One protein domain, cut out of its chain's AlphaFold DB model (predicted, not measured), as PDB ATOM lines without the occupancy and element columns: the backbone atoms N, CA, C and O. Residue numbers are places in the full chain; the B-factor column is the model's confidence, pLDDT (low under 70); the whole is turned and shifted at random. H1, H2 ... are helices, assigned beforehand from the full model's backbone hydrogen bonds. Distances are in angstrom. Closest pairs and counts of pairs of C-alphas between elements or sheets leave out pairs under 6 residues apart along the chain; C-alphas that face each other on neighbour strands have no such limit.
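Overview. This is residues 92 to 154 of the 154 residues of a protein of Gossypium australe (UniProt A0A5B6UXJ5). Picture a loose head of three short helices, H1, H2 and H3, with a fourth helix, H4, joined to it only through the link after H3 and reaching away as an arm. H1 packs on the first part of H3, H2 has one part close to H1, and residues 144 to 154, most of them in H4, stick out and add to the length. You will read 63 printed residues with four named helices, in the order H1, H2, H3, H4, and no named strand; the class is all helix. The whole is loose, with a radius of gyration of the C-alphas of 14.7 A, and elongated, spanning 45 by 26 by 21 A.

Arrangement. Begin with H2, residues 106 to 118, which with 13 residues shares the greatest length in residues with H4, residues 140 to 152. Look from H2 to H1, residues 93 to 102: the two are close but not clearly touching, and their closest C-alphas, those of Ile 101 and Tyr 109, are 7.3 A apart. Their lines stand at a steep tilt of 46 degrees, and they run opposite ways. Go on to H3, residues 126 to 137, which touches H1 with residues 126 to 129 alone; the closest C-alphas, those of Leu 97 and Trp 126, are 6.1 A apart. H1 and H3 run the same way at a shallow tilt of 31 degrees. H2 and H3 are near each other, with 10 pairs of C-alphas within 10 A but no pair within 8 A. H3 and H4 meet only through their link, and H4 is apart from H1 and from H2. In H1, H2, H3 and H4 every O i to N i+4 pair is within hydrogen-bond range.

Along the chain. Find C-alpha 106 at (55.503, -69.926, -9.341); from there H2 runs 19.0 A to C-alpha 118. H4 runs 18.3 A and ends at C-alpha 152, at (63.962, -60.392, 24.867). H3 covers 16.3 A from C-alpha 126 to C-alpha 137. H1 begins at C-alpha 93, at (39.457, -80.013, 5.363), and measures 14.6 A.

Size, cuts and confidence. The two C-alphas farthest apart are those of Ser 117 and Lys 154, 46.6 A. The printed part has no cut, and Lys 154 is the chain's last residue. The links H1 to H2 and H3 to H4 are tight, and H2 to H3 is short. Residues 117 to 123 stand free too. In the pLDDT column you will find 19 residues under 70, among them 92 to 96 and 149 to 151, and the mean of the printed part is 73.4.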
ATOM      1  N   THR A  92      35.257 -77.663   4.505       55.53
ATOM      2  CA  THR A  92      35.748 -79.001   4.845       55.53
ATOM      3  C   THR A  92      37.272 -79.047   4.658       55.53
ATOM      4  O   THR A  92      37.834 -78.317   3.836       55.53
ATOM      5  N   LEU A  93      37.982 -79.918   5.391       57.81
ATOM      6  CA  LEU A  93      39.457 -80.013   5.363       57.81
ATOM      7  C   LEU A  93      40.045 -80.089   3.942       57.81
ATOM      8  O   LEU A  93      41.091 -79.508   3.644       57.81
ATOM      9  N   GLY A  94      39.334 -80.779   3.047       60.56
ATOM     10  CA  GLY A  94      39.693 -80.892   1.636       60.56
ATOM     11  C   GLY A  94      39.480 -79.605   0.832       60.56
ATOM     12  O   GLY A  94      40.251 -79.332  -0.086       60.56
ATOM     13  N   GLU A  95      38.475 -78.797   1.156       65.69
ATOM     14  CA  GLU A  95      38.208 -77.511   0.499       65.69
ATOM     15  C   GLU A  95      39.215 -76.444   0.921       65.69
ATOM     16  O   GLU A  95      39.768 -75.757   0.063       65.69
ATOM     17  N   CYS A  96      39.564 -76.392   2.210       67.25
ATOM     18  CA  CYS A  96      40.649 -75.551   2.712       67.25
ATOM     19  C   CYS A  96      41.967 -75.835   1.982       67.25
ATOM     20  O   CYS A  96      42.658 -74.909   1.549       67.25
ATOM     21  N   LEU A  97      42.310 -77.116   1.811       71.19
ATOM     22  CA  LEU A  97      43.521 -77.527   1.109       71.19
ATOM     23  C   LEU A  97      43.481 -77.122  -0.372       71.19
ATOM     24  O   LEU A  97      44.465 -76.598  -0.886       71.19
ATOM     25  N   LYS A  98      42.342 -77.286  -1.056       71.56
ATOM     26  CA  LYS A  98      42.172 -76.821  -2.445       71.56
ATOM     27  C   LYS A  98      42.350 -75.302  -2.568       71.56
ATOM     28  O   LYS A  98      43.062 -74.857  -3.468       71.56
ATOM     29  N   CYS A  99      41.770 -74.521  -1.655       66.38
ATOM     30  CA  CYS A  99      41.929 -73.064  -1.601       66.38
ATOM     31  C   CYS A  99      43.379 -72.648  -1.317       66.38
ATOM     32  O   CYS A  99      43.891 -71.702  -1.907       66.38
ATOM     33  N   ALA A 100      44.075 -73.376  -0.445       69.94
ATOM     34  CA  ALA A 100      45.489 -73.147  -0.173       69.94
ATOM     35  C   ALA A 100      46.343 -73.355  -1.422       69.94
ATOM     36  O   ALA A 100      47.186 -72.531  -1.755       69.94
ATOM     37  N   ILE A 101      46.105 -74.459  -2.129       73.69
ATOM     38  CA  ILE A 101      46.877 -74.834  -3.311       73.69
ATOM     39  C   ILE A 101      46.640 -73.842  -4.452       73.69
ATOM     40  O   ILE A 101      47.593 -73.487  -5.141       73.69
ATOM     41  N   SER A 102      45.406 -73.358  -4.639       71.38
ATOM     42  CA  SER A 102      45.085 -72.390  -5.701       71.38
ATOM     43  C   SER A 102      45.749 -71.026  -5.500       71.38
ATOM     44  O   SER A 102      45.966 -70.293  -6.463       71.38
ATOM     45  N   LEU A 103      46.109 -70.690  -4.262       72.50
ATOM     46  CA  LEU A 103      46.825 -69.463  -3.935       72.50
ATOM     47  C   LEU A 103      48.348 -69.586  -4.163       72.50
ATOM     48  O   LEU A 103      49.044 -68.567  -4.125       72.50
ATOM     49  N   LEU A 104      48.888 -70.799  -4.367       73.56
ATOM     50  CA  LEU A 104      50.325 -71.004  -4.580       73.56
ATOM     51  C   LEU A 104      50.722 -70.418  -5.935       73.56
ATOM     52  O   LEU A 104      50.022 -70.589  -6.931       73.56
ATOM     53  N   ARG A 105      51.880 -69.758  -5.994       70.62
ATOM     54  CA  ARG A 105      52.409 -69.166  -7.231       70.62
ATOM     55  C   ARG A 105      53.821 -69.651  -7.528       70.62
ATOM     56  O   ARG A 105      54.578 -69.976  -6.610       70.62
ATOM     57  N   ASP A 106      54.153 -69.697  -8.816       82.62
ATOM     58  CA  ASP A 106      55.503 -69.926  -9.341       82.62
ATOM     59  C   ASP A 106      56.194 -71.153  -8.713       82.62
ATOM     60  O   ASP A 106      55.700 -72.283  -8.773       82.62
ATOM     61  N   THR A 107      57.332 -70.925  -8.058       75.62
ATOM     62  CA  THR A 107      58.154 -71.935  -7.391       75.62
ATOM     63  C   THR A 107      57.401 -72.686  -6.292       75.62
ATOM     64  O   THR A 107      57.715 -73.845  -6.031       75.62
ATOM     65  N   ALA A 108      56.406 -72.065  -5.650       77.69
ATOM     66  CA  ALA A 108      55.604 -72.710  -4.611       77.69
ATOM     67  C   ALA A 108      54.602 -73.712  -5.179       77.69
ATOM     68  O   ALA A 108      54.448 -74.806  -4.638       77.69
ATOM     69  N   TYR A 109      53.998 -73.387  -6.319       79.75
ATOM     70  CA  TYR A 109      53.112 -74.308  -7.020       79.75
ATOM     71  C   TYR A 109      53.887 -75.501  -7.605       79.75
ATOM     72  O   TYR A 109      53.483 -76.652  -7.440       79.75
ATOM     73  N   GLN A 110      55.056 -75.248  -8.205       81.25
ATOM     74  CA  GLN A 110      55.929 -76.304  -8.738       81.25
ATOM     75  C   GLN A 110      56.449 -77.251  -7.647       81.25
ATOM     76  O   GLN A 110      56.446 -78.474  -7.811       81.25
ATOM     77  N   TRP A 111      56.859 -76.695  -6.504       87.69
ATOM     78  CA  TRP A 111      57.250 -77.489  -5.341       87.69
ATOM     79  C   TRP A 111      56.095 -78.362  -4.840       87.69
ATOM     80  O   TRP A 111      56.301 -79.553  -4.612       87.69
ATOM     81  N   TRP A 112      54.887 -77.803  -4.729       84.38
ATOM     82  CA  TRP A 112      53.715 -78.554  -4.288       84.38
ATOM     83  C   TRP A 112      53.386 -79.719  -5.230       84.38
ATOM     84  O   TRP A 112      53.204 -80.839  -4.764       84.38
ATOM     85  N   ASN A 113      53.414 -79.513  -6.550       83.88
ATOM     86  CA  ASN A 113      53.202 -80.595  -7.521       83.88
ATOM     87  C   ASN A 113      54.251 -81.712  -7.410       83.88
ATOM     88  O   ASN A 113      53.920 -82.887  -7.555       83.88
ATOM     89  N   THR A 114      55.504 -81.355  -7.119       87.38
ATOM     90  CA  THR A 114      56.579 -82.333  -6.881       87.38
ATOM     91  C   THR A 114      56.343 -83.108  -5.587       87.38
ATOM     92  O   THR A 114      56.538 -84.316  -5.534       87.38
ATOM     93  N   LEU A 115      55.889 -82.436  -4.530       84.44
ATOM     94  CA  LEU A 115      55.553 -83.098  -3.274       84.44
ATOM     95  C   LEU A 115      54.380 -84.073  -3.459       84.44
ATOM     96  O   LEU A 115      54.412 -85.187  -2.938       84.44
ATOM     97  N   VAL A 116      53.390 -83.679  -4.268       83.81
ATOM     98  CA  VAL A 116      52.232 -84.509  -4.623       83.81
ATOM     99  C   VAL A 116      52.606 -85.740  -5.449       83.81
ATOM    100  O   VAL A 116      51.931 -86.762  -5.352       83.81
ATOM    101  N   SER A 117      53.689 -85.682  -6.230       84.75
ATOM    102  CA  SER A 117      54.152 -86.828  -7.019       84.75
ATOM    103  C   SER A 117      54.981 -87.834  -6.219       84.75
ATOM    104  O   SER A 117      55.008 -89.009  -6.578       84.75
ATOM    105  N   VAL A 118      55.643 -87.405  -5.138       88.00
ATOM    106  CA  VAL A 118      56.522 -88.273  -4.329       88.00
ATOM    107  C   VAL A 118      55.866 -88.796  -3.053       88.00
ATOM    108  O   VAL A 118      56.344 -89.774  -2.479       88.00
ATOM    109  N   VAL A 119      54.781 -88.168  -2.596       83.06
ATOM    110  CA  VAL A 119      54.032 -88.596  -1.409       83.06
ATOM    111  C   VAL A 119      52.702 -89.238  -1.832       83.06
ATOM    112  O   VAL A 119      52.006 -88.697  -2.690       83.06
ATOM    113  N   PRO A 120      52.315 -90.394  -1.256       82.56
ATOM    114  CA  PRO A 120      51.036 -91.031  -1.557       82.56
ATOM    115  C   PRO A 120      49.842 -90.122  -1.260       82.56
ATOM    116  O   PRO A 120      49.826 -89.418  -0.247       82.56
ATOM    117  N   ARG A 121      48.806 -90.204  -2.104       71.31
ATOM    118  CA  ARG A 121      47.626 -89.332  -2.017       71.31
ATOM    119  C   ARG A 121      46.894 -89.429  -0.676       71.31
ATOM    120  O   ARG A 121      46.402 -88.417  -0.186       71.31
ATOM    121  N   ASP A 122      46.911 -90.603  -0.056       76.62
ATOM    122  CA  ASP A 122      46.254 -90.881   1.228       76.62
ATOM    123  C   ASP A 122      46.898 -90.159   2.422       76.62
ATOM    124  O   ASP A 122      46.343 -90.141   3.516       76.62
ATOM    125  N   ARG A 123      48.077 -89.552   2.231       72.81
ATOM    126  CA  ARG A 123      48.804 -88.817   3.276       72.81
ATOM    127  C   ARG A 123      48.666 -87.301   3.160       72.81
ATOM    128  O   ARG A 123      49.178 -86.591   4.024       72.81
ATOM    129  N   PHE A 124      47.979 -86.790   2.134       76.25
ATOM    130  CA  PHE A 124      47.747 -85.353   1.986       76.25
ATOM    131  C   PHE A 124      46.618 -84.884   2.895       76.25
ATOM    132  O   PHE A 124      45.488 -84.660   2.467       76.25
ATOM    133  N   THR A 125      46.955 -84.711   4.169       78.31
ATOM    134  CA  THR A 125      46.133 -83.972   5.121       78.31
ATOM    135  C   THR A 125      46.573 -82.511   5.172       78.31
ATOM    136  O   THR A 125      47.661 -82.129   4.730       78.31
ATOM    137  N   TRP A 126      45.715 -81.671   5.732       71.44
ATOM    138  CA  TRP A 126      46.020 -80.270   5.997       71.44
ATOM    139  C   TRP A 126      47.283 -80.064   6.841       71.44
ATOM    140  O   TRP A 126      48.139 -79.255   6.489       71.44
ATOM    141  N   GLU A 127      47.433 -80.855   7.903       73.56
ATOM    142  CA  GLU A 127      48.596 -80.841   8.797       73.56
ATOM    143  C   GLU A 127      49.899 -81.151   8.049       73.56
ATOM    144  O   GLU A 127      50.941 -80.528   8.281       73.56
ATOM    145  N   PHE A 128      49.832 -82.082   7.093       81.62
ATOM    146  CA  PHE A 128      50.965 -82.417   6.239       81.62
ATOM    147  C   PHE A 128      51.371 -81.228   5.358       81.62
ATOM    148  O   PHE A 128      52.547 -80.852   5.337       81.62
ATOM    149  N   PHE A 129      50.403 -80.587   4.687       78.62
ATOM    150  CA  PHE A 129      50.654 -79.379   3.893       78.62
ATOM    151  C   PHE A 129      51.307 -78.288   4.748       78.62
ATOM    152  O   PHE A 129      52.321 -77.719   4.348       78.62
ATOM    153  N   GLN A 130      50.764 -78.013   5.937       71.94
ATOM    154  CA  GLN A 130      51.291 -76.975   6.825       71.94
ATOM    155  C   GLN A 130      52.733 -77.252   7.244       71.94
ATOM    156  O   GLN A 130      53.572 -76.350   7.195       71.94
ATOM    157  N   THR A 131      53.023 -78.487   7.648       76.81
ATOM    158  CA  THR A 131      54.347 -78.891   8.127       76.81
ATOM    159  C   THR A 131      55.396 -78.737   7.030       76.81
ATOM    160  O   THR A 131      56.421 -78.079   7.232       76.81
ATOM    161  N   GLU A 132      55.120 -79.278   5.843       80.50
ATOM    162  CA  GLU A 132      56.046 -79.223   4.712       80.50
ATOM    163  C   GLU A 132      56.202 -77.798   4.167       80.50
ATOM    164  O   GLU A 132      57.319 -77.357   3.880       80.50
ATOM    165  N   PHE A 133      55.113 -77.027   4.105       78.06
ATOM    166  CA  PHE A 133      55.156 -75.636   3.658       78.06
ATOM    167  C   PHE A 133      55.975 -74.760   4.613       78.06
ATOM    168  O   PHE A 133      56.850 -74.009   4.173       78.06
ATOM    169  N   ARG A 134      55.754 -74.889   5.929       73.12
ATOM    170  CA  ARG A 134      56.531 -74.162   6.946       73.12
ATOM    171  C   ARG A 134      58.010 -74.520   6.858       73.12
ATOM    172  O   ARG A 134      58.835 -73.618   6.819       73.12
ATOM    173  N   LYS A 135      58.349 -75.805   6.748       74.44
ATOM    174  CA  LYS A 135      59.739 -76.264   6.613       74.44
ATOM    175  C   LYS A 135      60.422 -75.724   5.352       74.44
ATOM    176  O   LYS A 135      61.610 -75.408   5.385       74.44
ATOM    177  N   LYS A 136      59.690 -75.635   4.238       77.75
ATOM    178  CA  LYS A 136      60.228 -75.195   2.945       77.75
ATOM    179  C   LYS A 136      60.434 -73.682   2.864       77.75
ATOM    180  O   LYS A 136      61.442 -73.250   2.306       77.75
ATOM    181  N   TYR A 137      59.484 -72.898   3.372       69.94
ATOM    182  CA  TYR A 137      59.436 -71.447   3.153       69.94
ATOM    183  C   TYR A 137      59.774 -70.615   4.383       69.94
ATOM    184  O   TYR A 137      60.145 -69.451   4.246       69.94
ATOM    185  N   ILE A 138      59.693 -71.195   5.578       70.94
ATOM    186  CA  ILE A 138      60.067 -70.522   6.815       70.94
ATOM    187  C   ILE A 138      61.393 -71.112   7.281       70.94
ATOM    188  O   ILE A 138      61.483 -72.267   7.689       70.94
ATOM    189  N   SER A 139      62.455 -70.308   7.206       67.19
ATOM    190  CA  SER A 139      63.762 -70.735   7.700       67.19
ATOM    191  C   SER A 139      63.686 -71.010   9.198       67.19
ATOM    192  O   SER A 139      63.179 -70.185   9.957       67.19
ATOM    193  N   GLN A 140      64.281 -72.117   9.639       62.66
ATOM    194  CA  GLN A 140      64.441 -72.397  11.063       62.66
ATOM    195  C   GLN A 140      65.128 -71.229  11.786       62.66
ATOM    196  O   GLN A 140      64.671 -70.819  12.841       62.66
ATOM    197  N   ARG A 141      66.117 -70.583  11.147       70.19
ATOM    198  CA  ARG A 141      66.804 -69.406  11.708       70.19
ATOM    199  C   ARG A 141      65.865 -68.225  11.927       70.19
ATOM    200  O   ARG A 141      66.046 -67.478  12.877       70.19
ATOM    201  N   PHE A 142      64.871 -68.052  11.056       70.38
ATOM    202  CA  PHE A 142      63.859 -67.008  11.212       70.38
ATOM    203  C   PHE A 142      62.931 -67.317  12.391       70.38
ATOM    204  O   PHE A 142      62.617 -66.419  13.167       70.38
ATOM    205  N   LEU A 143      62.534 -68.582  12.558       68.50
ATOM    206  CA  LEU A 143      61.755 -69.020  13.719       68.50
ATOM    207  C   LEU A 143      62.548 -68.850  15.017       68.50
ATOM    208  O   LEU A 143      62.029 -68.276  15.970       68.50
ATOM    209  N   ASP A 144      63.810 -69.274  15.028       69.88
ATOM    210  CA  ASP A 144      64.711 -69.140  16.175       69.88
ATOM    211  C   ASP A 144      64.952 -67.667  16.522       69.88
ATOM    212  O   ASP A 144      64.949 -67.291  17.692       69.88
ATOM    213  N   GLN A 145      65.107 -66.813  15.508       66.62
ATOM    214  CA  GLN A 145      65.279 -65.378  15.694       66.62
ATOM    215  C   GLN A 145      64.019 -64.719  16.253       66.62
ATOM    216  O   GLN A 145      64.116 -63.944  17.199       66.62
ATOM    217  N   LYS A 146      62.833 -65.062  15.742       71.12
ATOM    218  CA  LYS A 146      61.566 -64.559  16.291       71.12
ATOM    219  C   LYS A 146      61.307 -65.058  17.709       71.12
ATOM    220  O   LYS A 146      60.811 -64.299  18.535       71.12
ATOM    221  N   HIS A 147      61.684 -66.298  18.008       64.50
ATOM    222  CA  HIS A 147      61.622 -66.849  19.357       64.50
ATOM    223  C   HIS A 147      62.582 -66.120  20.307       64.50
ATOM    224  O   HIS A 147      62.207 -65.797  21.430       64.50
ATOM    225  N   LYS A 148      63.795 -65.790  19.848       75.31
ATOM    226  CA  LYS A 148      64.751 -64.990  20.619       75.31
ATOM    227  C   LYS A 148      64.246 -63.563  20.865       75.31
ATOM    228  O   LYS A 148      64.260 -63.126  22.007       75.31
ATOM    229  N   GLU A 149      63.757 -62.877  19.830       68.88
ATOM    230  CA  GLU A 149      63.165 -61.533  19.950       68.88
ATOM    231  C   GLU A 149      62.002 -61.519  20.956       68.88
ATOM    232  O   GLU A 149      61.868 -60.574  21.726       68.88
ATOM    233  N   PHE A 150      61.192 -62.581  20.995       62.94
ATOM    234  CA  PHE A 150      60.101 -62.719  21.960       62.94
ATOM    235  C   PHE A 150      60.583 -62.915  23.401       62.94
ATOM    236  O   PHE A 150      60.011 -62.337  24.315       62.94
ATOM    237  N   LEU A 151      61.647 -63.691  23.618       64.06
ATOM    238  CA  LEU A 151      62.245 -63.856  24.949       64.06
ATOM    239  C   LEU A 151      62.935 -62.577  25.457       64.06
ATOM    240  O   LEU A 151      63.112 -62.421  26.662       64.06
ATOM    241  N   GLU A 152      63.337 -61.682  24.551       76.31
ATOM    242  CA  GLU A 152      63.962 -60.392  24.867       76.31
ATOM    243  C   GLU A 152      62.941 -59.245  25.025       76.31
ATOM    244  O   GLU A 152      63.291 -58.178  25.537       76.31
ATOM    245  N   LEU A 153      61.676 -59.459  24.642       67.88
ATOM    246  CA  LEU A 153      60.568 -58.538  24.902       67.88
ATOM    247  C   LEU A 153      60.169 -58.628  26.386       67.88
ATOM    248  O   LEU A 153      59.483 -59.557  26.806       67.88
ATOM    249  N   LYS A 154      60.657 -57.668  27.178       50.47
ATOM    250  CA  LYS A 154      60.333 -57.480  28.599       50.47
ATOM    251  C   LYS A 154      58.964 -56.833  28.800       50.47
ATOM    252  O   LYS A 154      58.674 -55.852  28.080       50.47
TER     253      LYS A 154